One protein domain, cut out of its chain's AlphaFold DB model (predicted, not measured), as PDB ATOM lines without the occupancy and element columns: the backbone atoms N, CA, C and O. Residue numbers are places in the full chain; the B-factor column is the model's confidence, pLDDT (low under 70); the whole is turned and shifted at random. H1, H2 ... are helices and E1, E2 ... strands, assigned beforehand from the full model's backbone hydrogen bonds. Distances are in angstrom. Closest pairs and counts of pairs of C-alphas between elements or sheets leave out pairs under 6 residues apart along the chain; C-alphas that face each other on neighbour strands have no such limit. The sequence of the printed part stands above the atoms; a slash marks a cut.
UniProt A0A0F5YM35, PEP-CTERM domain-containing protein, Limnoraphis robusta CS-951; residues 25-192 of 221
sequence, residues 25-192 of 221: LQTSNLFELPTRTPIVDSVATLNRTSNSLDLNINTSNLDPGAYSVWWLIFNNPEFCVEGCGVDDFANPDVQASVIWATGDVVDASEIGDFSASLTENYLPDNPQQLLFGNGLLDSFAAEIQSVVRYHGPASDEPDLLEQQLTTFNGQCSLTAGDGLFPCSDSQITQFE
ATOM      1  N   LEU A  25     -50.757  46.340 -11.741       97.25
ATOM      2  CA  LEU A  25     -49.381  45.903 -11.533       97.25
ATOM      3  C   LEU A  25     -48.928  46.291 -10.125       97.25
ATOM      4  O   LEU A  25     -48.997  47.461  -9.750       97.25
ATOM      5  N   GLN A  26     -48.431  45.317  -9.375       98.12
ATOM      6  CA  GLN A  26     -47.785  45.517  -8.086       98.12
ATOM      7  C   GLN A  26     -46.308  45.140  -8.178       98.12
ATOM      8  O   GLN A  26     -45.922  44.266  -8.954       98.12
ATOM      9  N   THR A  27     -45.493  45.788  -7.354       98.25
ATOM     10  CA  THR A  27     -44.067  45.497  -7.197       98.25
ATOM     11  C   THR A  27     -43.775  45.290  -5.720       98.25
ATOM     12  O   THR A  27     -44.315  46.012  -4.883       98.25
ATOM     13  N   SER A  28     -42.927  44.317  -5.409       98.25
ATOM     14  CA  SER A  28     -42.512  43.995  -4.049       98.25
ATOM     15  C   SER A  28     -41.041  43.585  -4.027       98.25
ATOM     16  O   SER A  28     -40.495  43.135  -5.037       98.25
ATOM     17  N   ASN A  29     -40.395  43.761  -2.878       97.56
ATOM     18  CA  ASN A  29     -39.033  43.275  -2.663       97.56
ATOM     19  C   ASN A  29     -39.065  41.775  -2.336       97.56
ATOM     20  O   ASN A  29     -40.098  41.244  -1.908       97.56
ATOM     21  N   LEU A  30     -37.921  41.106  -2.488       98.25
ATOM     22  CA  LEU A  30     -37.704  39.795  -1.887       98.25
ATOM     23  C   LEU A  30     -36.996  39.929  -0.547       98.25
ATOM     24  O   LEU A  30     -36.210  40.851  -0.314       98.25
ATOM     25  N   PHE A  31     -37.279  38.977   0.330       97.88
ATOM     26  CA  PHE A  31     -36.683  38.871   1.648       97.88
ATOM     27  C   PHE A  31     -36.131  37.468   1.852       97.88
ATOM     28  O   PHE A  31     -36.789  36.491   1.506       97.88
ATOM     29  N   GLU A  32     -34.955  37.371   2.459       95.88
ATOM     30  CA  GLU A  32     -34.387  36.107   2.918       95.88
ATOM     31  C   GLU A  32     -35.258  35.507   4.030       95.88
ATOM     32  O   GLU A  32     -35.624  36.179   5.002       95.88
ATOM     33  N   LEU A  33     -35.554  34.217   3.923       90.25
ATOM     34  CA  LEU A  33     -36.060  33.416   5.031       90.25
ATOM     35  C   LEU A  33     -34.862  32.669   5.634       90.25
ATOM     36  O   LEU A  33     -34.142  32.007   4.892       90.25
ATOM     37  N   PRO A  34     -34.576  32.793   6.948       83.62
ATOM     38  CA  PRO A  34     -35.475  33.155   8.055       83.62
ATOM     39  C   PRO A  34     -35.375  34.610   8.554       83.62
ATOM     40  O   PRO A  34     -36.149  35.016   9.420       83.62
ATOM     41  N   THR A  35     -34.399  35.385   8.078       89.06
ATOM     42  CA  THR A  35     -33.996  36.657   8.710       89.06
ATOM     43  C   THR A  35     -34.928  37.827   8.398       89.06
ATOM     44  O   THR A  35     -34.878  38.843   9.092       89.06
ATOM     45  N   ARG A  36     -35.772  37.697   7.365       91.81
ATOM     46  CA  ARG A  36     -36.580  38.779   6.781       91.81
ATOM     47  C   ARG A  36     -35.724  39.966   6.328       91.81
ATOM     48  O   ARG A  36     -36.194  41.102   6.290       91.81
ATOM     49  N   THR A  37     -34.469  39.708   5.966       96.12
ATOM     50  CA  THR A  37     -33.581  40.731   5.408       96.12
ATOM     51  C   THR A  37     -33.920  40.946   3.932       96.12
ATOM     52  O   THR A  37     -34.023  39.961   3.205       96.12
ATOM     53  N   PRO A  38     -34.093  42.194   3.458       96.88
ATOM     54  CA  PRO A  38     -34.304  42.457   2.037       96.88
ATOM     55  C   PRO A  38     -33.128  41.966   1.182       96.88
ATOM     56  O   PRO A  38     -31.971  42.225   1.522       96.88
ATOM     57  N   ILE A  39     -33.418  41.330   0.049       97.69
ATOM     58  CA  ILE A  39     -32.418  40.991  -0.968       97.69
ATOM     59  C   ILE A  39     -32.206  42.219  -1.855       97.69
ATOM     60  O   ILE A  39     -33.128  42.699  -2.518       97.69
ATOM     61  N   VAL A  40     -30.991  42.764  -1.834       95.62
ATOM     62  CA  VAL A  40     -30.635  43.973  -2.590       95.62
ATOM     63  C   VAL A  40     -30.733  43.705  -4.092       95.62
ATOM     64  O   VAL A  40     -30.384  42.624  -4.553       95.62
ATOM     65  N   ASP A  41     -31.220  44.701  -4.836       94.00
ATOM     66  CA  ASP A  41     -31.399  44.660  -6.295       94.00
ATOM     67  C   ASP A  41     -32.293  43.511  -6.804       94.00
ATOM     68  O   ASP A  41     -32.275  43.185  -7.986       94.00
ATOM     69  N   SER A  42     -33.116  42.936  -5.921       97.50
ATOM     70  CA  SER A  42     -34.165  41.979  -6.276       97.50
ATOM     71  C   SER A  42     -35.508  42.674  -6.484       97.50
ATOM     72  O   SER A  42     -35.801  43.713  -5.882       97.50
ATOM     73  N   VAL A  43     -36.357  42.088  -7.323       98.38
ATOM     74  CA  VAL A  43     -37.705  42.589  -7.569       98.38
ATOM     75  C   VAL A  43     -38.661  41.453  -7.901       98.38
ATOM     76  O   VAL A  43     -38.381  40.589  -8.730       98.38
ATOM     77  N   ALA A  44     -39.838  41.493  -7.286       98.69
ATOM     78  CA  ALA A  44     -40.983  40.707  -7.698       98.69
ATOM     79  C   ALA A  44     -42.077  41.630  -8.235       98.69
ATOM     80  O   ALA A  44     -42.331  42.710  -7.696       98.69
ATOM     81  N   THR A  45     -42.763  41.193  -9.283       98.81
ATOM     82  CA  THR A  45     -43.940  41.873  -9.821       98.81
ATOM     83  C   THR A  45     -45.112  40.921  -9.899       98.81
ATOM     84  O   THR A  45     -44.936  39.753 -10.235       98.81
ATOM     85  N   LEU A  46     -46.302  41.441  -9.611       98.75
ATOM     86  CA  LEU A  46     -47.554  40.710  -9.719       98.75
ATOM     87  C   LEU A  46     -48.531  41.542 -10.545       98.75
ATOM     88  O   LEU A  46     -48.953  42.621 -10.125       98.75
ATOM     89  N   ASN A  47     -48.867  41.055 -11.732       98.25
ATOM     90  CA  ASN A  47     -49.917  41.630 -12.556       98.25
ATOM     91  C   ASN A  47     -51.232  40.907 -12.262       98.25
ATOM     92  O   ASN A  47     -51.352  39.707 -12.487       98.25
ATOM     93  N   ARG A  48     -52.216  41.645 -11.754       97.94
ATOM     94  CA  ARG A  48     -53.557  41.148 -11.452       97.94
ATOM     95  C   ARG A  48     -54.502  41.555 -12.564       97.94
ATOM     96  O   ARG A  48     -54.606  42.741 -12.882       97.94
ATOM     97  N   THR A  49     -55.203  40.593 -13.140       95.31
ATOM     98  CA  THR A  49     -56.304  40.833 -14.079       95.31
ATOM     99  C   THR A  49     -57.632  40.474 -13.417       95.31
ATOM    100  O   THR A  49     -57.658  40.139 -12.239       95.31
ATOM    101  N   SER A  50     -58.738  40.521 -14.159       94.00
ATOM    102  CA  SER A  50     -60.070  40.162 -13.657       94.00
ATOM    103  C   SER A  50     -60.239  38.718 -13.193       94.00
ATOM    104  O   SER A  50     -61.283  38.420 -12.633       94.00
ATOM    105  N   ASN A  51     -59.302  37.826 -13.515       95.94
ATOM    106  CA  ASN A  51     -59.399  36.414 -13.147       95.94
ATOM    107  C   ASN A  51     -58.040  35.700 -13.072       95.94
ATOM    108  O   ASN A  51     -57.997  34.470 -13.015       95.94
ATOM    109  N   SER A  52     -56.926  36.429 -13.164       97.38
ATOM    110  CA  SER A  52     -55.594  35.830 -13.177       97.38
ATOM    111  C   SER A  52     -54.553  36.676 -12.464       97.38
ATOM    112  O   SER A  52     -54.706  37.888 -12.285       97.38
ATOM    113  N   LEU A  53     -53.472  36.001 -12.101       98.62
ATOM    114  CA  LEU A  53     -52.233  36.547 -11.586       98.62
ATOM    115  C   LEU A  53     -51.100  36.143 -12.522       98.62
ATOM    116  O   LEU A  53     -51.013  34.974 -12.892       98.62
ATOM    117  N   ASP A  54     -50.213  37.079 -12.840       98.75
ATOM    118  CA  ASP A  54     -48.933  36.796 -13.486       98.75
ATOM    119  C   ASP A  54     -47.807  37.311 -12.586       98.75
ATOM    120  O   ASP A  54     -47.709  38.513 -12.324       98.75
ATOM    121  N   LEU A  55     -46.973  36.397 -12.096       98.88
ATOM    122  CA  LEU A  55     -45.816  36.684 -11.257       98.88
ATOM    123  C   LEU A  55     -44.544  36.648 -12.093       98.88
ATOM    124  O   LEU A  55     -44.335  35.724 -12.877       98.88
ATOM    125  N   ASN A  56     -43.667  37.616 -11.847       98.88
ATOM    126  CA  ASN A  56     -42.267  37.545 -12.248       98.88
ATOM    127  C   ASN A  56     -41.383  37.894 -11.053       98.88
ATOM    128  O   ASN A  56     -41.634  38.895 -10.381       98.88
ATOM    129  N   ILE A  57     -40.352  37.096 -10.813       98.88
ATOM    130  CA  ILE A  57     -39.331  37.292  -9.785       98.88
ATOM    131  C   ILE A  57     -37.981  37.352 -10.486       98.88
ATOM    132  O   ILE A  57     -37.634  36.420 -11.204       98.88
ATOM    133  N   ASN A  58     -37.223  38.412 -10.232       98.56
ATOM    134  CA  ASN A  58     -35.804  38.507 -10.545       98.56
ATOM    135  C   ASN A  58     -35.060  38.736  -9.225       98.56
ATOM    136  O   ASN A  58     -35.340  39.699  -8.505       98.56
ATOM    137  N   THR A  59     -34.175  37.814  -8.859       98.56
ATOM    138  CA  THR A  59     -33.501  37.837  -7.558       98.56
ATOM    139  C   THR A  59     -32.071  37.313  -7.636       98.56
ATOM    140  O   THR A  59     -31.627  36.817  -8.668       98.56
ATOM    141  N   SER A  60     -31.346  37.443  -6.532       97.88
ATOM    142  CA  SER A  60     -29.943  37.068  -6.376       97.88
ATOM    143  C   SER A  60     -29.704  36.407  -5.015       97.88
ATOM    144  O   SER A  60     -30.653  36.205  -4.250       97.88
ATOM    145  N   ASN A  61     -28.445  36.092  -4.694       96.06
ATOM    146  CA  ASN A  61     -28.037  35.434  -3.447       96.06
ATOM    147  C   ASN A  61     -28.716  34.065  -3.267       96.06
ATOM    148  O   ASN A  61     -29.217  33.740  -2.187       96.06
ATOM    149  N   LEU A  62     -28.788  33.296  -4.352       96.94
ATOM    150  CA  LEU A  62     -29.269  31.920  -4.359       96.94
ATOM    151  C   LEU A  62     -28.088  30.966  -4.544       96.94
ATOM    152  O   LEU A  62     -27.242  31.190  -5.405       96.94
ATOM    153  N   ASP A  63     -28.045  29.887  -3.768       97.06
ATOM    154  CA  ASP A  63     -27.065  28.825  -3.983       97.06
ATOM    155  C   ASP A  63     -27.320  28.136  -5.336       97.06
ATOM    156  O   ASP A  63     -28.475  27.908  -5.699       97.06
ATOM    157  N   PRO A  64     -26.283  27.714  -6.080       98.19
ATOM    158  CA  PRO A  64     -26.494  26.933  -7.290       98.19
ATOM    159  C   PRO A  64     -27.268  25.631  -7.010       98.19
ATOM    160  O   PRO A  64     -26.944  24.866  -6.092       98.19
ATOM    161  N   GLY A  65     -28.280  25.343  -7.830       97.88
ATOM    162  CA  GLY A  65     -29.085  24.125  -7.732       97.88
ATOM    163  C   GLY A  65     -30.530  24.298  -8.187       97.88
ATOM    164  O   GLY A  65     -30.861  25.225  -8.919       97.88
ATOM    165  N   ALA A  66     -31.385  23.356  -7.794       98.50
ATOM    166  CA  ALA A  66     -32.772  23.303  -8.240       98.50
ATOM    167  C   ALA A  66     -33.705  24.043  -7.275       98.50
ATOM    168  O   ALA A  66     -33.646  23.849  -6.056       98.50
ATOM    169  N   TYR A  67     -34.605  24.842  -7.843       98.56
ATOM    170  CA  TYR A  67     -35.597  25.611  -7.109       98.56
ATOM    171  C   TYR A  67     -37.011  25.329  -7.600       98.56
ATOM    172  O   TYR A  67     -37.258  25.157  -8.793       98.56
ATOM    173  N   SER A  68     -37.954  25.373  -6.666       98.56
ATOM    174  CA  SER A  68     -39.376  25.495  -6.965       98.56
ATOM    175  C   SER A  68     -39.934  26.766  -6.331       98.56
ATOM    176  O   SER A  68     -39.409  27.281  -5.342       98.56
ATOM    177  N   VAL A  69     -40.999  27.295  -6.918       98.75
ATOM    178  CA  VAL A  69     -41.708  28.475  -6.436       98.75
ATOM    179  C   VAL A  69     -43.136  28.082  -6.098       98.75
ATOM    180  O   VAL A  69     -43.776  27.345  -6.850       98.75
ATOM    181  N   TRP A  70     -43.634  28.575  -4.967       98.56
ATOM    182  CA  TRP A  70     -44.945  28.217  -4.430       98.56
ATOM    183  C   TRP A  70     -45.798  29.447  -4.190       98.56
ATOM    184  O   TRP A  70     -45.365  30.387  -3.527       98.56
ATOM    185  N   TRP A  71     -47.032  29.394  -4.679       98.69
ATOM    186  CA  TRP A  71     -48.076  30.338  -4.323       98.69
ATOM    187  C   TRP A  71     -48.588  30.026  -2.924       98.69
ATOM    188  O   TRP A  71     -49.068  28.923  -2.671       98.69
ATOM    189  N   LEU A  72     -48.536  31.015  -2.041       98.56
ATOM    190  CA  LEU A  72     -49.256  31.051  -0.776       98.56
ATOM    191  C   LEU A  72     -50.393  32.056  -0.960       98.56
ATOM    192  O   LEU A  72     -50.164  33.255  -1.117       98.56
ATOM    193  N   ILE A  73     -51.616  31.545  -1.008       98.75
ATOM    194  CA  ILE A  73     -52.805  32.314  -1.362       98.75
ATOM    195  C   ILE A  73     -53.656  32.446  -0.115       98.75
ATOM    196  O   ILE A  73     -54.082  31.435   0.435       98.75
ATOM    197  N   PHE A  74     -53.948  33.674   0.292       98.62
ATOM    198  CA  PHE A  74     -54.868  33.967   1.384       98.62
ATOM    199  C   PHE A  74     -56.071  34.689   0.785       98.62
ATOM    200  O   PHE A  74     -56.006  35.881   0.486       98.62
ATOM    201  N   ASN A  75     -57.148  33.940   0.532       98.19
ATOM    202  CA  ASN A  75     -58.298  34.463  -0.206       98.19
ATOM    203  C   ASN A  75     -59.071  35.528   0.588       98.19
ATOM    204  O   ASN A  75     -59.586  36.455  -0.026       98.19
ATOM    205  N   ASN A  76     -59.096  35.430   1.922       97.44
ATOM    206  CA  ASN A  76     -59.716  36.426   2.800       97.44
ATOM    207  C   ASN A  76     -58.691  36.942   3.832       97.44
ATOM    208  O   ASN A  76     -58.703  36.519   4.997       97.44
ATOM    209  N   PRO A  77     -57.746  37.803   3.411       97.19
ATOM    210  CA  PRO A  77     -56.632  38.227   4.255       97.19
ATOM    211  C   PRO A  77     -57.059  39.078   5.462       97.19
ATOM    212  O   PRO A  77     -56.310  39.227   6.423       97.19
ATOM    213  N   GLU A  78     -58.281  39.612   5.471       96.12
ATOM    214  CA  GLU A  78     -58.853  40.334   6.608       96.12
ATOM    215  C   GLU A  78     -59.086  39.463   7.852       96.12
ATOM    216  O   GLU A  78     -59.250  40.008   8.946       96.12
ATOM    217  N   PHE A  79     -59.101  38.135   7.697       97.19
ATOM    218  CA  PHE A  79     -59.207  37.185   8.809       97.19
ATOM    219  C   PHE A  79     -57.847  36.677   9.305       97.19
ATOM    220  O   PHE A  79     -57.821  35.874  10.241       97.19
ATOM    221  N   CYS A  80     -56.741  37.132   8.708       96.94
ATOM    222  CA  CYS A  80     -55.399  36.792   9.172       96.94
ATOM    223  C   CYS A  80     -55.075  37.474  10.510       96.94
ATOM    224  O   CYS A  80     -55.513  38.599  10.782       96.94
ATOM    225  N   VAL A  81     -54.277  36.814  11.347       91.94
ATOM    226  CA  VAL A  81     -53.864  37.335  12.656       91.94
ATOM    227  C   VAL A  81     -52.479  37.969  12.549       91.94
ATOM    228  O   VAL A  81     -51.503  37.293  12.295       91.94
ATOM    229  N   GLU A  82     -52.380  39.283  12.782       88.06
ATOM    230  CA  GLU A  82     -51.098  40.021  12.711       88.06
ATOM    231  C   GLU A  82     -50.413  39.981  11.322       88.06
ATOM    232  O   GLU A  82     -49.198  40.129  11.207       88.06
ATOM    233  N   GLY A  83     -51.224  39.901  10.259       91.31
ATOM    234  CA  GLY A  83     -50.778  39.761   8.867       91.31
ATOM    235  C   GLY A  83     -50.723  38.293   8.451       91.31
ATOM    236  O   GLY A  83     -50.525  37.431   9.295       91.31
ATOM    237  N   CYS A  84     -50.932  37.990   7.166       96.19
ATOM    238  CA  CYS A  84     -51.075  36.594   6.763       96.19
ATOM    239  C   CYS A  84     -49.772  35.800   6.890       96.19
ATOM    240  O   CYS A  84     -48.710  36.208   6.405       96.19
ATOM    241  N   GLY A  85     -49.871  34.632   7.515       93.44
ATOM    242  CA  GLY A  85     -48.738  33.770   7.803       93.44
ATOM    243  C   GLY A  85     -49.082  32.286   7.844       93.44
ATOM    244  O   GLY A  85     -50.184  31.838   7.529       93.44
ATOM    245  N   VAL A  86     -48.084  31.488   8.224       90.69
ATOM    246  CA  VAL A  86     -48.213  30.026   8.346       90.69
ATOM    247  C   VAL A  86     -49.202  29.608   9.439       90.69
ATOM    248  O   VAL A  86     -49.782  28.527   9.375       90.69
ATOM    249  N   ASP A  87     -49.396  30.456  10.442       93.56
ATOM    250  CA  ASP A  87     -50.362  30.304  11.524       93.56
ATOM    251  C   ASP A  87     -51.815  30.462  11.056       93.56
ATOM    252  O   ASP A  87     -52.715  29.865  11.654       93.56
ATOM    253  N   ASP A  88     -52.041  31.138   9.928       96.81
ATOM    254  CA  ASP A  88     -53.367  31.293   9.325       96.81
ATOM    255  C   ASP A  88     -53.785  30.111   8.439       96.81
ATOM    256  O   ASP A  88     -54.955  29.998   8.073       96.81
ATOM    257  N   PHE A  89     -52.881  29.181   8.112       95.44
ATOM    258  CA  PHE A  89     -53.190  28.049   7.224       95.44
ATOM    259  C   PHE A  89     -54.292  27.130   7.755       95.44
ATOM    260  O   PHE A  89     -55.009  26.498   6.978       95.44
ATOM    261  N   ALA A  90     -54.434  27.047   9.077       94.69
ATOM    262  CA  ALA A  90     -55.478  26.254   9.716       94.69
ATOM    263  C   ALA A  90     -56.787  27.037   9.929       94.69
ATOM    264  O   ALA A  90     -57.773  26.440  10.364       94.69
ATOM    265  N   ASN A  91     -56.810  28.346   9.651       96.62
ATOM    266  CA  ASN A  91     -57.997  29.173   9.815       96.62
ATOM    267  C   ASN A  91     -58.929  29.014   8.594       96.62
ATOM    268  O   ASN A  91     -58.601  29.491   7.503       96.62
ATOM    269  N   PRO A  92     -60.107  28.375   8.740       96.56
ATOM    270  CA  PRO A  92     -61.014  28.165   7.615       96.56
ATOM    271  C   PRO A  92     -61.587  29.473   7.054       96.56
ATOM    272  O   PRO A  92     -61.944  29.503   5.878       96.56
ATOM    273  N   ASP A  93     -61.648  30.546   7.851       97.81
ATOM    274  CA  ASP A  93     -62.184  31.835   7.406       97.81
ATOM    275  C   ASP A  93     -61.227  32.535   6.427       97.81
ATOM    276  O   ASP A  93     -61.674  33.211   5.504       97.81
ATOM    277  N   VAL A  94     -59.917  32.292   6.546       98.19
ATOM    278  CA  VAL A  94     -58.885  32.839   5.644       98.19
ATOM    279  C   VAL A  94     -58.911  32.165   4.265       98.19
ATOM    280  O   VAL A  94     -58.562  32.785   3.260       98.19
ATOM    281  N   GLN A  95     -59.359  30.904   4.201       98.06
ATOM    282  CA  GLN A  95     -59.388  30.083   2.983       98.06
ATOM    283  C   GLN A  95     -58.024  30.028   2.273       98.06
ATOM    284  O   GLN A  95     -57.909  30.285   1.068       98.06
ATOM    285  N   ALA A  96     -56.979  29.703   3.038       98.38
ATOM    286  CA  ALA A  96     -55.620  29.616   2.528       98.38
ATOM    287  C   ALA A  96     -55.436  28.456   1.529       98.38
ATOM    288  O   ALA A  96     -56.073  27.405   1.644       98.38
ATOM    289  N   SER A  97     -54.534  28.630   0.562       98.38
ATOM    290  CA  SER A  97     -54.095  27.576  -0.360       98.38
ATOM    291  C   SER A  97     -52.592  27.641  -0.600       98.38
ATOM    292  O   SER A  97     -52.024  28.732  -0.649       98.38
ATOM    293  N   VAL A  98     -51.965  26.480  -0.796       98.00
ATOM    294  CA  VAL A  98     -50.550  26.384  -1.179       98.00
ATOM    295  C   VAL A  98     -50.401  25.476  -2.391       98.00
ATOM    296  O   VAL A  98     -50.661  24.271  -2.310       98.00
ATOM    297  N   ILE A  99     -49.992  26.070  -3.513       98.12
ATOM    298  CA  ILE A  99     -49.887  25.395  -4.810       98.12
ATOM    299  C   ILE A  99     -48.592  25.760  -5.534       98.12
ATOM    300  O   ILE A  99     -48.073  26.865  -5.395       98.12
ATOM    301  N   TRP A 100     -48.077  24.819  -6.315       98.56
ATOM    302  CA  TRP A 100     -46.882  25.007  -7.126       98.56
ATOM    303  C   TRP A 100     -47.106  26.100  -8.177       98.56
ATOM    304  O   TRP A 100     -48.174  26.178  -8.789       98.56
ATOM    305  N   ALA A 101     -46.094  26.944  -8.371       98.62
ATOM    306  CA  ALA A 101     -46.110  28.049  -9.319       98.62
ATOM    307  C   ALA A 101     -45.244  27.753 -10.545       98.62
ATOM    308  O   ALA A 101     -45.722  27.801 -11.675       98.62
ATOM    309  N   THR A 102     -43.962  27.496 -10.306       98.81
ATOM    310  CA  THR A 102     -42.938  27.279 -11.329       98.81
ATOM    311  C   THR A 102     -41.691  26.674 -10.678       98.81
ATOM    312  O   THR A 102     -41.665  26.454  -9.466       98.81
ATOM    313  N   GLY A 103     -40.646  26.409 -11.450       98.38
ATOM    314  CA  GLY A 103     -39.345  25.989 -10.941       98.38
ATOM    315  C   GLY A 103     -38.267  26.187 -11.991       98.38
ATOM    316  O   GLY A 103     -38.561  26.164 -13.185       98.38
ATOM    317  N   ASP A 104     -37.034  26.395 -11.543       98.38
ATOM    318  CA  ASP A 104     -35.877  26.517 -12.430       98.38
ATOM    319  C   ASP A 104     -34.575  26.115 -11.718       98.38
ATOM    320  O   ASP A 104     -34.536  25.940 -10.496       98.38
ATOM    321  N   VAL A 105     -33.507  25.957 -12.494       98.44
ATOM    322  CA  VAL A 105     -32.150  25.728 -12.000       98.44
ATOM    323  C   VAL A 105     -31.398  27.052 -11.952       98.44
ATOM    324  O   VAL A 105     -31.227  27.722 -12.965       98.44
ATOM    325  N   VAL A 106     -30.881  27.385 -10.774       98.50
ATOM    326  CA  VAL A 106     -29.942  28.491 -10.583       98.50
ATOM    327  C   VAL A 106     -28.528  27.972 -10.801       98.50
ATOM    328  O   VAL A 106     -28.122  26.961 -10.219       98.50
ATOM    329  N   ASP A 107     -27.774  28.656 -11.653       97.38
ATOM    330  CA  ASP A 107     -26.390  28.314 -11.954       97.38
ATOM    331  C   ASP A 107     -25.394  29.069 -11.050       97.38
ATOM    332  O   ASP A 107     -25.747  29.662 -10.032       97.38
ATOM    333  N   ALA A 108     -24.112  29.044 -11.416       97.38
ATOM    334  CA  ALA A 108     -23.047  29.701 -10.661       97.38
ATOM    335  C   ALA A 108     -23.116  31.244 -10.653       97.38
ATOM    336  O   ALA A 108     -22.265  31.874 -10.030       97.38
ATOM    337  N   SER A 109     -24.064  31.861 -11.367       97.06
ATOM    338  CA  SER A 109     -24.322  33.302 -11.275       97.06
ATOM    339  C   SER A 109     -25.084  33.694 -10.009       97.06
ATOM    340  O   SER A 109     -25.090  34.879  -9.680       97.06
ATOM    341  N   GLU A 110     -25.695  32.727  -9.310       97.50
ATOM    342  CA  GLU A 110     -26.506  32.941  -8.099       97.50
ATOM    343  C   GLU A 110     -27.742  33.833  -8.338       97.50
ATOM    344  O   GLU A 110     -28.304  34.403  -7.398       97.50
ATOM    345  N   ILE A 111     -28.164  33.959  -9.602       98.00
ATOM    346  CA  ILE A 111     -29.327  34.733 -10.050       98.00
ATOM    347  C   ILE A 111     -30.484  33.781 -10.358       98.00
ATOM    348  O   ILE A 111     -30.302  32.764 -11.026       98.00
ATOM    349  N   GLY A 112     -31.679  34.133  -9.884       97.94
ATOM    350  CA  GLY A 112     -32.917  33.408 -10.158       97.94
ATOM    351  C   GLY A 112     -33.930  34.270 -10.902       97.94
ATOM    352  O   GLY A 112     -34.245  35.379 -10.463       97.94
ATOM    353  N   ASP A 113     -34.475  33.720 -11.983       98.25
ATOM    354  CA  ASP A 113     -35.531  34.314 -12.797       98.25
ATOM    355  C   ASP A 113     -36.724  33.360 -12.854       98.25
ATOM    356  O   ASP A 113     -36.681  32.323 -13.509       98.25
ATOM    357  N   PHE A 114     -37.814  33.703 -12.170       98.75
ATOM    358  CA  PHE A 114     -38.988  32.838 -12.074       98.75
ATOM    359  C   PHE A 114     -40.224  33.547 -12.606       98.75
ATOM    360  O   PHE A 114     -40.496  34.694 -12.255       98.75
ATOM    361  N   SER A 115     -41.010  32.844 -13.418       98.75
ATOM    362  CA  SER A 115     -42.292  33.342 -13.912       98.75
ATOM    363  C   SER A 115     -43.378  32.285 -13.780       98.75
ATOM    364  O   SER A 115     -43.130  31.091 -13.973       98.75
ATOM    365  N   ALA A 116     -44.578  32.725 -13.413       98.62
ATOM    366  CA  ALA A 116     -45.732  31.858 -13.226       98.62
ATOM    367  C   ALA A 116     -47.031  32.617 -13.496       98.62
ATOM    368  O   ALA A 116     -47.137  33.807 -13.194       98.62
ATOM    369  N   SER A 117     -48.043  31.903 -13.981       98.50
ATOM    370  CA  SER A 117     -49.404  32.420 -14.120       98.50
ATOM    371  C   SER A 117     -50.374  31.531 -13.356       98.50
ATOM    372  O   SER A 117     -50.243  30.307 -13.359       98.50
ATOM    373  N   LEU A 118     -51.373  32.140 -12.728       98.62
ATOM    374  CA  LEU A 118     -52.425  31.439 -12.004       98.62
ATOM    375  C   LEU A 118     -53.779  32.046 -12.350       98.62
ATOM    376  O   LEU A 118     -53.977  33.248 -12.213       98.62
ATOM    377  N   THR A 119     -54.717  31.216 -12.795       98.31
ATOM    378  CA  THR A 119     -56.113  31.624 -13.011       98.31
ATOM    379  C   THR A 119     -56.947  31.224 -11.802       98.31
ATOM    380  O   THR A 119     -56.672  30.208 -11.164       98.31
ATOM    381  N   GLU A 120     -57.975  32.001 -11.488       98.31
ATOM    382  CA  GLU A 120     -58.957  31.632 -10.470       98.31
ATOM    383  C   GLU A 120     -59.533  30.228 -10.705       98.31
ATOM    384  O   GLU A 120     -59.791  29.818 -11.839       98.31
ATOM    385  N   ASN A 121     -59.777  29.507  -9.612       96.88
ATOM    386  CA  ASN A 121     -60.312  28.146  -9.563       96.88
ATOM    387  C   ASN A 121     -59.437  27.082 -10.249       96.88
ATOM    388  O   ASN A 121     -59.887  25.951 -10.448       96.88
ATOM    389  N   TYR A 122     -58.195  27.415 -10.609       97.19
ATOM    390  CA  TYR A 122     -57.224  26.426 -11.053       97.19
ATOM    391  C   TYR A 122     -56.661  25.643  -9.863       97.19
ATOM    392  O   TYR A 122     -56.252  26.221  -8.854       97.19
ATOM    393  N   LEU A 123     -56.572  24.326 -10.037       97.50
ATOM    394  CA  LEU A 123     -55.800  23.424  -9.194       97.50
ATOM    395  C   LEU A 123     -54.935  22.533 -10.095       97.50
ATOM    396  O   LEU A 123     -55.418  22.106 -11.145       97.50
ATOM    397  N   PRO A 124     -53.683  22.243  -9.708       96.00
ATOM    398  CA  PRO A 124     -52.838  21.338 -10.472       96.00
ATOM    399  C   PRO A 124     -53.342  19.889 -10.389       96.00
ATOM    400  O   PRO A 124     -53.797  19.436  -9.339       96.00
ATOM    401  N   ASP A 125     -53.197  19.143 -11.487       94.25
ATOM    402  CA  ASP A 125     -53.597  17.729 -11.566       94.25
ATOM    403  C   ASP A 125     -52.676  16.810 -10.746       94.25
ATOM    404  O   ASP A 125     -53.089  15.745 -10.277       94.25
ATOM    405  N   ASN A 126     -51.409  17.202 -10.576       92.75
ATOM    406  CA  ASN A 126     -50.458  16.454  -9.769       92.75
ATOM    407  C   ASN A 126     -50.706  16.749  -8.276       92.75
ATOM    408  O   ASN A 126     -50.490  17.879  -7.838       92.75
ATOM    409  N   PRO A 127     -51.068  15.753  -7.447       89.12
ATOM    410  CA  PRO A 127     -51.323  15.976  -6.024       89.12
ATOM    411  C   PRO A 127     -50.077  16.423  -5.244       89.12
ATOM    412  O   PRO A 127     -50.204  16.908  -4.130       89.12
ATOM    413  N   GLN A 128     -48.873  16.279  -5.803       90.94
ATOM    414  CA  GLN A 128     -47.638  16.781  -5.188       90.94
ATOM    415  C   GLN A 128     -47.389  18.274  -5.460       90.94
ATOM    416  O   GLN A 128     -46.474  18.846  -4.869       90.94
ATOM    417  N   GLN A 129     -48.192  18.892  -6.335       96.50
ATOM    418  CA  GLN A 129     -48.197  20.325  -6.652       96.50
ATOM    419  C   GLN A 129     -49.268  21.104  -5.871       96.50
ATOM    420  O   GLN A 129     -49.327  22.325  -5.966       96.50
ATOM    421  N   LEU A 130     -50.110  20.422  -5.094       96.56
ATOM    422  CA  LEU A 130     -51.127  21.013  -4.228       96.56
ATOM    423  C   LEU A 130     -50.909  20.490  -2.813       96.56
ATOM    424  O   LEU A 130     -51.159  19.319  -2.543       96.56
ATOM    425  N   LEU A 131     -50.466  21.353  -1.898       95.06
ATOM    426  CA  LEU A 131     -50.375  20.959  -0.492       95.06
ATOM    427  C   LEU A 131     -51.753  20.959   0.169       95.06
ATOM    428  O   LEU A 131     -52.115  19.999   0.847       95.06
ATOM    429  N   PHE A 132     -52.510  22.040  -0.016       96.56
ATOM    430  CA  PHE A 132     -53.875  22.182   0.485       96.56
ATOM    431  C   PHE A 132     -54.578  23.388  -0.145       96.56
ATOM    432  O   PHE A 132     -53.948  24.252  -0.762       96.56
ATOM    433  N   GLY A 133     -55.888  23.465   0.094       96.94
ATOM    434  CA  GLY A 133     -56.734  24.590  -0.283       96.94
ATOM    435  C   GLY A 133     -57.421  24.411  -1.634       96.94
ATOM    436  O   GLY A 133     -57.325  23.364  -2.272       96.94
ATOM    437  N   ASN A 134     -58.154  25.446  -2.037       96.50
ATOM    438  CA  ASN A 134     -58.995  25.453  -3.237       96.50
ATOM    439  C   ASN A 134     -58.426  26.340  -4.358       96.50
ATOM    440  O   ASN A 134     -59.101  26.580  -5.355       96.50
ATOM    441  N   GLY A 135     -57.189  26.818  -4.197       97.62
ATOM    442  CA  GLY A 135     -56.528  27.714  -5.138       97.62
ATOM    443  C   GLY A 135     -56.956  29.171  -4.955       97.62
ATOM    444  O   GLY A 135     -57.343  29.601  -3.865       97.62
ATOM    445  N   LEU A 136     -56.839  29.940  -6.036       98.56
ATOM    446  CA  LEU A 136     -57.206  31.355  -6.087       98.56
ATOM    447  C   LEU A 136     -58.707  31.515  -6.339       98.56
ATOM    448  O   LEU A 136     -59.219  30.944  -7.298       98.56
ATOM    449  N   LEU A 137     -59.395  32.309  -5.519       97.81
ATOM    450  CA  LEU A 137     -60.835  32.558  -5.653       97.81
ATOM    451  C   LEU A 137     -61.160  33.959  -6.179       97.81
ATOM    452  O   LEU A 137     -62.147  34.110  -6.890       97.81
ATOM    453  N   ASP A 138     -60.337  34.953  -5.839       96.38
ATOM    454  CA  ASP A 138     -60.463  36.334  -6.316       96.38
ATOM    455  C   ASP A 138     -59.063  36.918  -6.556       96.38
ATOM    456  O   ASP A 138     -58.270  37.110  -5.626       96.38
ATOM    457  N   SER A 139     -58.743  37.182  -7.822       96.44
ATOM    458  CA  SER A 139     -57.439  37.672  -8.264       96.44
ATOM    459  C   SER A 139     -57.128  39.088  -7.797       96.44
ATOM    460  O   SER A 139     -55.954  39.457  -7.783       96.44
ATOM    461  N   PHE A 140     -58.115  39.891  -7.403       96.00
ATOM    462  CA  PHE A 140     -57.884  41.226  -6.862       96.00
ATOM    463  C   PHE A 140     -57.864  41.232  -5.338       96.00
ATOM    464  O   PHE A 140     -57.009  41.912  -4.774       96.00
ATOM    465  N   ALA A 141     -58.747  40.489  -4.674       95.50
ATOM    466  CA  ALA A 141     -58.904  40.558  -3.222       95.50
ATOM    467  C   ALA A 141     -57.847  39.760  -2.442       95.50
ATOM    468  O   ALA A 141     -57.443  40.194  -1.363       95.50
ATOM    469  N   ALA A 142     -57.370  38.634  -2.980       97.81
ATOM    470  CA  ALA A 142     -56.460  37.754  -2.252       97.81
ATOM    471  C   ALA A 142     -55.095  38.411  -1.971       97.81
ATOM    472  O   ALA A 142     -54.477  39.006  -2.866       97.81
ATOM    473  N   GLU A 143     -54.576  38.221  -0.757       98.44
ATOM    474  CA  GLU A 143     -53.153  38.428  -0.492       98.44
ATOM    475  C   GLU A 143     -52.361  37.252  -1.069       98.44
ATOM    476  O   GLU A 143     -52.736  36.087  -0.914       98.44
ATOM    477  N   ILE A 144     -51.260  37.575  -1.747       98.62
ATOM    478  CA  ILE A 144     -50.400  36.601  -2.405       98.62
ATOM    479  C   ILE A 144     -49.004  36.707  -1.822       98.62
ATOM    480  O   ILE A 144     -48.367  37.757  -1.883       98.62
ATOM    481  N   GLN A 145     -48.511  35.592  -1.305       98.50
ATOM    482  CA  GLN A 145     -47.106  35.404  -0.997       98.50
ATOM    483  C   GLN A 145     -46.521  34.383  -1.971       98.50
ATOM    484  O   GLN A 145     -47.215  33.480  -2.440       98.50
ATOM    485  N   SER A 146     -45.245  34.540  -2.305       98.38
ATOM    486  CA  SER A 146     -44.534  33.584  -3.147       98.38
ATOM    487  C   SER A 146     -43.219  33.208  -2.498       98.38
ATOM    488  O   SER A 146     -42.416  34.087  -2.185       98.38
ATOM    489  N   VAL A 147     -43.013  31.908  -2.311       98.06
ATOM    490  CA  VAL A 147     -41.821  31.342  -1.671       98.06
ATOM    491  C   VAL A 147     -40.933  30.697  -2.724       98.06
ATOM    492  O   VAL A 147     -41.417  29.900  -3.523       98.06
ATOM    493  N   VAL A 148     -39.644  31.033  -2.707       98.38
ATOM    494  CA  VAL A 148     -38.587  30.405  -3.509       98.38
ATOM    495  C   VAL A 148     -37.909  29.348  -2.639       98.38
ATOM    496  O   VAL A 148     -37.278  29.679  -1.632       98.38
ATOM    497  N   ARG A 149     -38.068  28.077  -3.008       97.31
ATOM    498  CA  ARG A 149     -37.688  26.901  -2.216       97.31
ATOM    499  C   ARG A 149     -36.540  26.149  -2.877       97.31
ATOM    500  O   ARG A 149     -36.630  25.803  -4.050       97.31
ATOM    501  N   TYR A 150     -35.478  25.886  -2.120       97.12
ATOM    502  CA  TYR A 150     -34.263  25.214  -2.577       97.12
ATOM    503  C   TYR A 150     -34.301  23.707  -2.319       97.12
ATOM    504  O   TYR A 150     -34.509  23.277  -1.183       97.12
ATOM    505  N   HIS A 151     -34.010  22.915  -3.352       96.44
ATOM    506  CA  HIS A 151     -34.052  21.448  -3.329       96.44
ATOM    507  C   HIS A 151     -32.669  20.779  -3.305       96.44
ATOM    508  O   HIS A 151     -32.571  19.557  -3.444       96.44
ATOM    509  N   GLY A 152     -31.596  21.554  -3.132       95.38
ATOM    510  CA  GLY A 152     -30.226  21.059  -3.254       95.38
ATOM    511  C   GLY A 152     -29.670  21.178  -4.678       95.38
ATOM    512  O   GLY A 152     -30.306  21.770  -5.557       95.38
ATOM    513  N   PRO A 153     -28.478  20.603  -4.927       96.25
ATOM    514  CA  PRO A 153     -27.895  20.541  -6.262       96.25
ATOM    515  C   PRO A 153     -28.876  19.945  -7.275       96.25
ATOM    516  O   PRO A 153     -29.567  18.968  -6.972       96.25
ATOM    517  N   ALA A 154     -28.928  20.524  -8.474       97.56
ATOM    518  CA  ALA A 154     -29.759  20.004  -9.551       97.56
ATOM    519  C   ALA A 154     -29.310  18.583  -9.922       97.56
ATOM    520  O   ALA A 154     -28.119  18.323 -10.095       97.56
ATOM    521  N   SER A 155     -30.265  17.661 -10.011       97.50
ATOM    522  CA  SER A 155     -29.998  16.280 -10.403       97.50
ATOM    523  C   SER A 155     -29.650  16.176 -11.890       97.50
ATOM    524  O   SER A 155     -30.335  16.754 -12.731       97.50
ATOM    525  N   ASP A 156     -28.648  15.357 -12.220       97.50
ATOM    526  CA  ASP A 156     -28.329  14.987 -13.607       97.50
ATOM    527  C   ASP A 156     -29.369  14.021 -14.212       97.50
ATOM    528  O   ASP A 156     -29.496  13.912 -15.432       97.50
ATOM    529  N   GLU A 157     -30.128  13.316 -13.365       97.94
ATOM    530  CA  GLU A 157     -31.220  12.432 -13.784       97.94
ATOM    531  C   GLU A 157     -32.509  13.244 -14.029       97.94
ATOM    532  O   GLU A 157     -33.019  13.841 -13.069       97.94
ATOM    533  N   PRO A 158     -33.080  13.244 -15.255       97.94
ATOM    534  CA  PRO A 158     -34.202  14.116 -15.621       97.94
ATOM    535  C   PRO A 158     -35.445  13.962 -14.740       97.94
ATOM    536  O   PRO A 158     -36.013  14.961 -14.310       97.94
ATOM    537  N   ASP A 159     -35.832  12.729 -14.409       97.06
ATOM    538  CA  ASP A 159     -37.033  12.464 -13.605       97.06
ATOM    539  C   ASP A 159     -36.880  12.954 -12.156       97.06
ATOM    540  O   ASP A 159     -37.858  13.295 -11.487       97.06
ATOM    541  N   LEU A 160     -35.649  12.964 -11.635       97.25
ATOM    542  CA  LEU A 160     -35.361  13.473 -10.295       97.25
ATOM    543  C   LEU A 160     -35.291  15.002 -10.305       97.25
ATOM    544  O   LEU A 160     -35.786  15.630  -9.370       97.25
ATOM    545  N   LEU A 161     -34.742  15.596 -11.369       98.25
ATOM    546  CA  LEU A 161     -34.758  17.043 -11.564       98.25
ATOM    547  C   LEU A 161     -36.194  17.559 -11.691       98.25
ATOM    548  O   LEU A 161     -36.560  18.514 -11.015       98.25
ATOM    549  N   GLU A 162     -37.043  16.894 -12.475       97.75
ATOM    550  CA  GLU A 162     -38.461  17.250 -12.578       97.75
ATOM    551  C   GLU A 162     -39.136  17.237 -11.201       97.75
ATOM    552  O   GLU A 162     -39.865  18.168 -10.858       97.75
ATOM    553  N   GLN A 163     -38.841  16.241 -10.360       96.75
ATOM    554  CA  GLN A 163     -39.341  16.220  -8.986       96.75
ATOM    555  C   GLN A 163     -38.847  17.420  -8.169       96.75
ATOM    556  O   GLN A 163     -39.658  18.019  -7.464       96.75
ATOM    557  N   GLN A 164     -37.565  17.795  -8.262       97.62
ATOM    558  CA  GLN A 164     -37.023  18.980  -7.575       97.62
ATOM    559  C   GLN A 164     -37.740  20.265  -7.996       97.62
ATOM    560  O   GLN A 164     -38.084  21.084  -7.154       97.62
ATOM    561  N   LEU A 165     -37.996  20.432  -9.294       98.44
ATOM    562  CA  LEU A 165     -38.568  21.666  -9.834       98.44
ATOM    563  C   LEU A 165     -40.085  21.768  -9.627       98.44
ATOM    564  O   LEU A 165     -40.632  22.872  -9.652       98.44
ATOM    565  N   THR A 166     -40.779  20.640  -9.434       97.69
ATOM    566  CA  THR A 166     -42.249  20.589  -9.510       97.69
ATOM    567  C   THR A 166     -42.968  20.053  -8.275       97.69
ATOM    568  O   THR A 166     -44.196  20.043  -8.258       97.69
ATOM    569  N   THR A 167     -42.266  19.600  -7.233       95.62
ATOM    570  CA  THR A 167     -42.909  18.988  -6.053       95.62
ATOM    571  C   THR A 167     -42.372  19.560  -4.749       95.62
ATOM    572  O   THR A 167     -41.197  19.895  -4.646       95.62
ATOM    573  N   PHE A 168     -43.223  19.653  -3.718       92.88
ATOM    574  CA  PHE A 168     -42.891  20.419  -2.506       92.88
ATOM    575  C   PHE A 168     -41.650  19.905  -1.767       92.88
ATOM    576  O   PHE A 168     -40.869  20.683  -1.225       92.88
ATOM    577  N   ASN A 169     -41.448  18.587  -1.759       91.19
ATOM    578  CA  ASN A 169     -40.320  17.936  -1.092       91.19
ATOM    579  C   ASN A 169     -39.400  17.195  -2.076       91.19
ATOM    580  O   ASN A 169     -38.687  16.274  -1.676       91.19
ATOM    581  N   GLY A 170     -39.430  17.566  -3.360       92.00
ATOM    582  CA  GLY A 170     -38.692  16.884  -4.418       92.00
ATOM    583  C   GLY A 170     -37.218  16.694  -4.079       92.00
ATOM    584  O   GLY A 170     -36.508  17.671  -3.873       92.00
ATOM    585  N   GLN A 171     -36.787  15.433  -3.999       90.75
ATOM    586  CA  GLN A 171     -35.412  14.995  -3.701       90.75
ATOM    587  C   GLN A 171     -34.797  15.487  -2.379       90.75
ATOM    588  O   GLN A 171     -33.635  15.197  -2.092       90.75
ATOM    589  N   CYS A 172     -35.560  16.156  -1.518       89.31
ATOM    590  CA  CYS A 172     -35.063  16.557  -0.213       89.31
ATOM    591  C   CYS A 172     -35.062  15.353   0.726       89.31
ATOM    592  O   CYS A 172     -36.087  14.707   0.962       89.31
ATOM    593  N   SER A 173     -33.890  15.036   1.267       76.69
ATOM    594  CA  SER A 173     -33.749  13.936   2.216       76.69
ATOM    595  C   SER A 173     -34.279  14.356   3.582       76.69
ATOM    596  O   SER A 173     -33.809  15.334   4.151       76.69
ATOM    597  N   LEU A 174     -35.226  13.594   4.132       69.00
ATOM    598  CA  LEU A 174     -35.620  13.718   5.535       69.00
ATOM    599  C   LEU A 174     -34.495  13.156   6.408       69.00
ATOM    600  O   LEU A 174     -34.328  11.934   6.481       69.00
ATOM    601  N   THR A 175     -33.733  14.009   7.087       67.81
ATOM    602  CA  THR A 175     -32.872  13.564   8.184       67.81
ATOM    603  C   THR A 175     -33.596  13.706   9.522       67.81
ATOM    604  O   THR A 175     -34.592  14.420   9.671       67.81
ATOM    605  N   ALA A 176     -33.154  12.935  10.519       56.78
ATOM    606  CA  ALA A 176     -33.763  12.958  11.841       56.78
ATOM    607  C   ALA A 176     -33.523  14.325  12.507       56.78
ATOM    608  O   ALA A 176     -32.443  14.576  13.034       56.78
ATOM    609  N   GLY A 177     -34.545  15.185  12.493       61.03
ATOM    610  CA  GLY A 177     -34.487  16.546  13.035       61.03
ATOM    611  C   GLY A 177     -35.099  17.608  12.120       61.03
ATOM    612  O   GLY A 177     -35.517  18.645  12.625       61.03
ATOM    613  N   ASP A 178     -35.248  17.318  10.824       63.81
ATOM    614  CA  ASP A 178     -35.641  18.304   9.795       63.81
ATOM    615  C   ASP A 178     -37.146  18.635   9.769       63.81
ATOM    616  O   ASP A 178     -37.616  19.445   8.973       63.81
ATOM    617  N   GLY A 179     -37.940  18.006  10.639       64.69
ATOM    618  CA  GLY A 179     -39.395  18.143  10.616       64.69
ATOM    619  C   GLY A 179     -40.023  17.528   9.357       64.69
ATOM    620  O   GLY A 179     -39.505  16.570   8.789       64.69
ATOM    621  N   LEU A 180     -41.193  18.036   8.956       66.88
ATOM    622  CA  LEU A 180     -41.970  17.516   7.815       66.88
ATOM    623  C   LEU A 180     -41.583  18.147   6.463       66.88
ATOM    624  O   LEU A 180     -42.086  17.720   5.422       66.88
ATOM    625  N   PHE A 181     -40.699  19.147   6.469       79.94
ATOM    626  CA  PHE A 181     -40.388  19.982   5.307       79.94
ATOM    627  C   PHE A 181     -38.867  20.171   5.172       79.94
ATOM    628  O   PHE A 181     -38.352  21.220   5.541       79.94
ATOM    629  N   PRO A 182     -38.144  19.159   4.659       83.44
ATOM    630  CA  PRO A 182     -36.677  19.120   4.673       83.44
ATOM    631  C   PRO A 182     -36.004  20.069   3.674       83.44
ATOM    632  O   PRO A 182     -34.825  20.369   3.833       83.44
ATOM    633  N   CYS A 183     -36.711  20.529   2.636       91.00
ATOM    634  CA  CYS A 183     -36.170  21.566   1.755       91.00
ATOM    635  C   CYS A 183     -36.231  22.939   2.430       91.00
ATOM    636  O   CYS A 183     -37.132  23.208   3.231       91.00
ATOM    637  N   SER A 184     -35.308  23.819   2.050       91.62
ATOM    638  CA  SER A 184     -35.203  25.159   2.621       91.62
ATOM    639  C   SER A 184     -36.049  26.151   1.834       91.62
ATOM    640  O   SER A 184     -35.905  26.255   0.619       91.62
ATOM    641  N   ASP A 185     -36.878  26.931   2.520       94.19
ATOM    642  CA  ASP A 185     -37.476  28.131   1.935       94.19
ATOM    643  C   ASP A 185     -36.433  29.248   2.001       94.19
ATOM    644  O   ASP A 185     -36.070  29.685   3.089       94.19
ATOM    645  N   SER A 186     -35.892  29.653   0.853       95.88
ATOM    646  CA  SER A 186     -34.764  30.588   0.779       95.88
ATOM    647  C   SER A 186     -35.224  32.037   0.806       95.88
ATOM    648  O   SER A 186     -34.649  32.871   1.504       95.88
ATOM    649  N   GLN A 187     -36.252  32.363   0.022       98.12
ATOM    650  CA  GLN A 187     -36.709  33.741  -0.136       98.12
ATOM    651  C   GLN A 187     -38.227  33.815  -0.247       98.12
ATOM    652  O   GLN A 187     -38.886  32.853  -0.643       98.12
ATOM    653  N   ILE A 188     -38.780  34.975   0.092       98.25
ATOM    654  CA  ILE A 188     -40.212  35.247   0.007       98.25
ATOM    655  C   ILE A 188     -40.484  36.658  -0.503       98.25
ATOM    656  O   ILE A 188     -39.740  37.597  -0.222       98.25
ATOM    657  N   THR A 189     -41.597  36.810  -1.208       98.44
ATOM    658  CA  THR A 189     -42.200  38.104  -1.532       98.44
ATOM    659  C   THR A 189     -43.688  38.097  -1.194       98.44
ATOM    660  O   THR A 189     -44.299  37.030  -1.102       98.44
ATOM    661  N   GLN A 190     -44.267  39.280  -0.993       97.81
ATOM    662  CA  GLN A 190     -45.649  39.470  -0.553       97.81
ATOM    663  C   GLN A 190     -46.313  40.613  -1.322       97.81
ATOM    664  O   GLN A 190     -45.704  41.665  -1.543       97.81
ATOM    665  N   PHE A 191     -47.577  40.407  -1.685       98.06
ATOM    666  CA  PHE A 191     -48.442  41.346  -2.384       98.06
ATOM    667  C   PHE A 191     -49.814  41.380  -1.713       98.06
ATOM    668  O   PHE A 191     -50.575  40.414  -1.785       98.06
ATOM    669  N   GLU A 192     -50.159  42.515  -1.110       96.31
ATOM    670  CA  GLU A 192     -51.494  42.728  -0.546       96.31
ATOM    671  C   GLU A 192     -52.583  42.675  -1.629       96.31
ATOM    672  O   GLU A 192     -52.338  42.975  -2.807       96.31
TER     673      GLU A 192
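What this domain is: This is residues 25 to 192 of the 221 residues of the protein "PEP-CTERM domain-containing protein" of Limnoraphis robusta CS-951 (UniProt A0A0F5YM35). Two antiparallel sheets lie face to face as a sandwich, their strands crossed at 42 degrees: a strongly twisted sheet, E7 - E5 - E4 - E8 - E9, and a flatter one, E1 - E2 - E3 - E6. Short helix H2 packs on E5 and E4, and the still smaller H1 is over E5. The 168 printed residues hold nine named strands and two named helices, in the order E1 E2 E3 E4 H1 E5 E6 E7 E8 H2 E9; the class is mostly strand, though under half of the residues are in named elements. The whole is compact, with a radius of gyration of the C-alphas of 15.3 A, and spans 42 by 34 by 28 A.

Where its parts are: Find C-alpha 25 at (-49.381, 45.903, -11.533), where E1 begins and runs to residue 28. Go on to E2, residues 43 to 48, and E3, residues 52 to 59, 22.9 A long. E4, residues 65 to 74, starts at C-alpha 65 (-29.085, 24.125, -7.732) and covers 29.1 A. After H1, residues 86 to 90, comes E5, residues 96 to 106, 28.9 A. E6 is residues 112 to 119, 23.4 A; E7 residues 130 to 132; E8 residues 143 to 150, 23.1 A; H2 residues 158 to 166, 12.0 A. E9, residues 184 to 191, 21.5 A, bends by 51 degrees at residue 187 and ends at (-48.442, 41.346, -2.384).

How they stand to each other: In the larger sheet look for N 131 and O 98, 3.0 A, between E7 and E5; N 69 and O 102, 2.8 A, between E5 and E4; N 72 and O 145, 2.8 A, between E4 and E8; and N 146 and O 189, 2.9 A, between E8 and E9. E1, E2 and E3 form a meander, each strand the antiparallel neighbour of the one before, in two hairpins: see N 26 and O 46, 2.8 A, then N 45 and O 56, 2.8 A. E6 is the antiparallel neighbour of E3, with N 55 and O 116 within hydrogen-bond range at 2.8 A. Between the sheets, the closest C-alphas of E5 and E6 are Ala 101 and Ala 116, 5.5 A; those of E1 and E9 are Ser 28 and Thr 189, 6.4 A. H2 is on the larger sheet at a height of 8.9 A, with Leu 165 and Gly 103 of E5 the closest C-alphas, 4.5 A. H1 is only just over E5, with 3 of its 5 C-alphas; Phe 89 and Ala 96 are closest, their C-alphas 5.5 A apart. Every O i to N i+4 pair is within hydrogen-bond range in H2, but 0 of 1 in H1, with 1 of 2 O i to N i+3 pairs.

The domain as a whole: The farthest C-alphas, Ser 50 and Ala 176, are 45.6 A apart. The printed part has no cut; the long links are E1 to E2, E4 to H1 and H2 to E9. Residues 174 to 180 have pLDDT under 70.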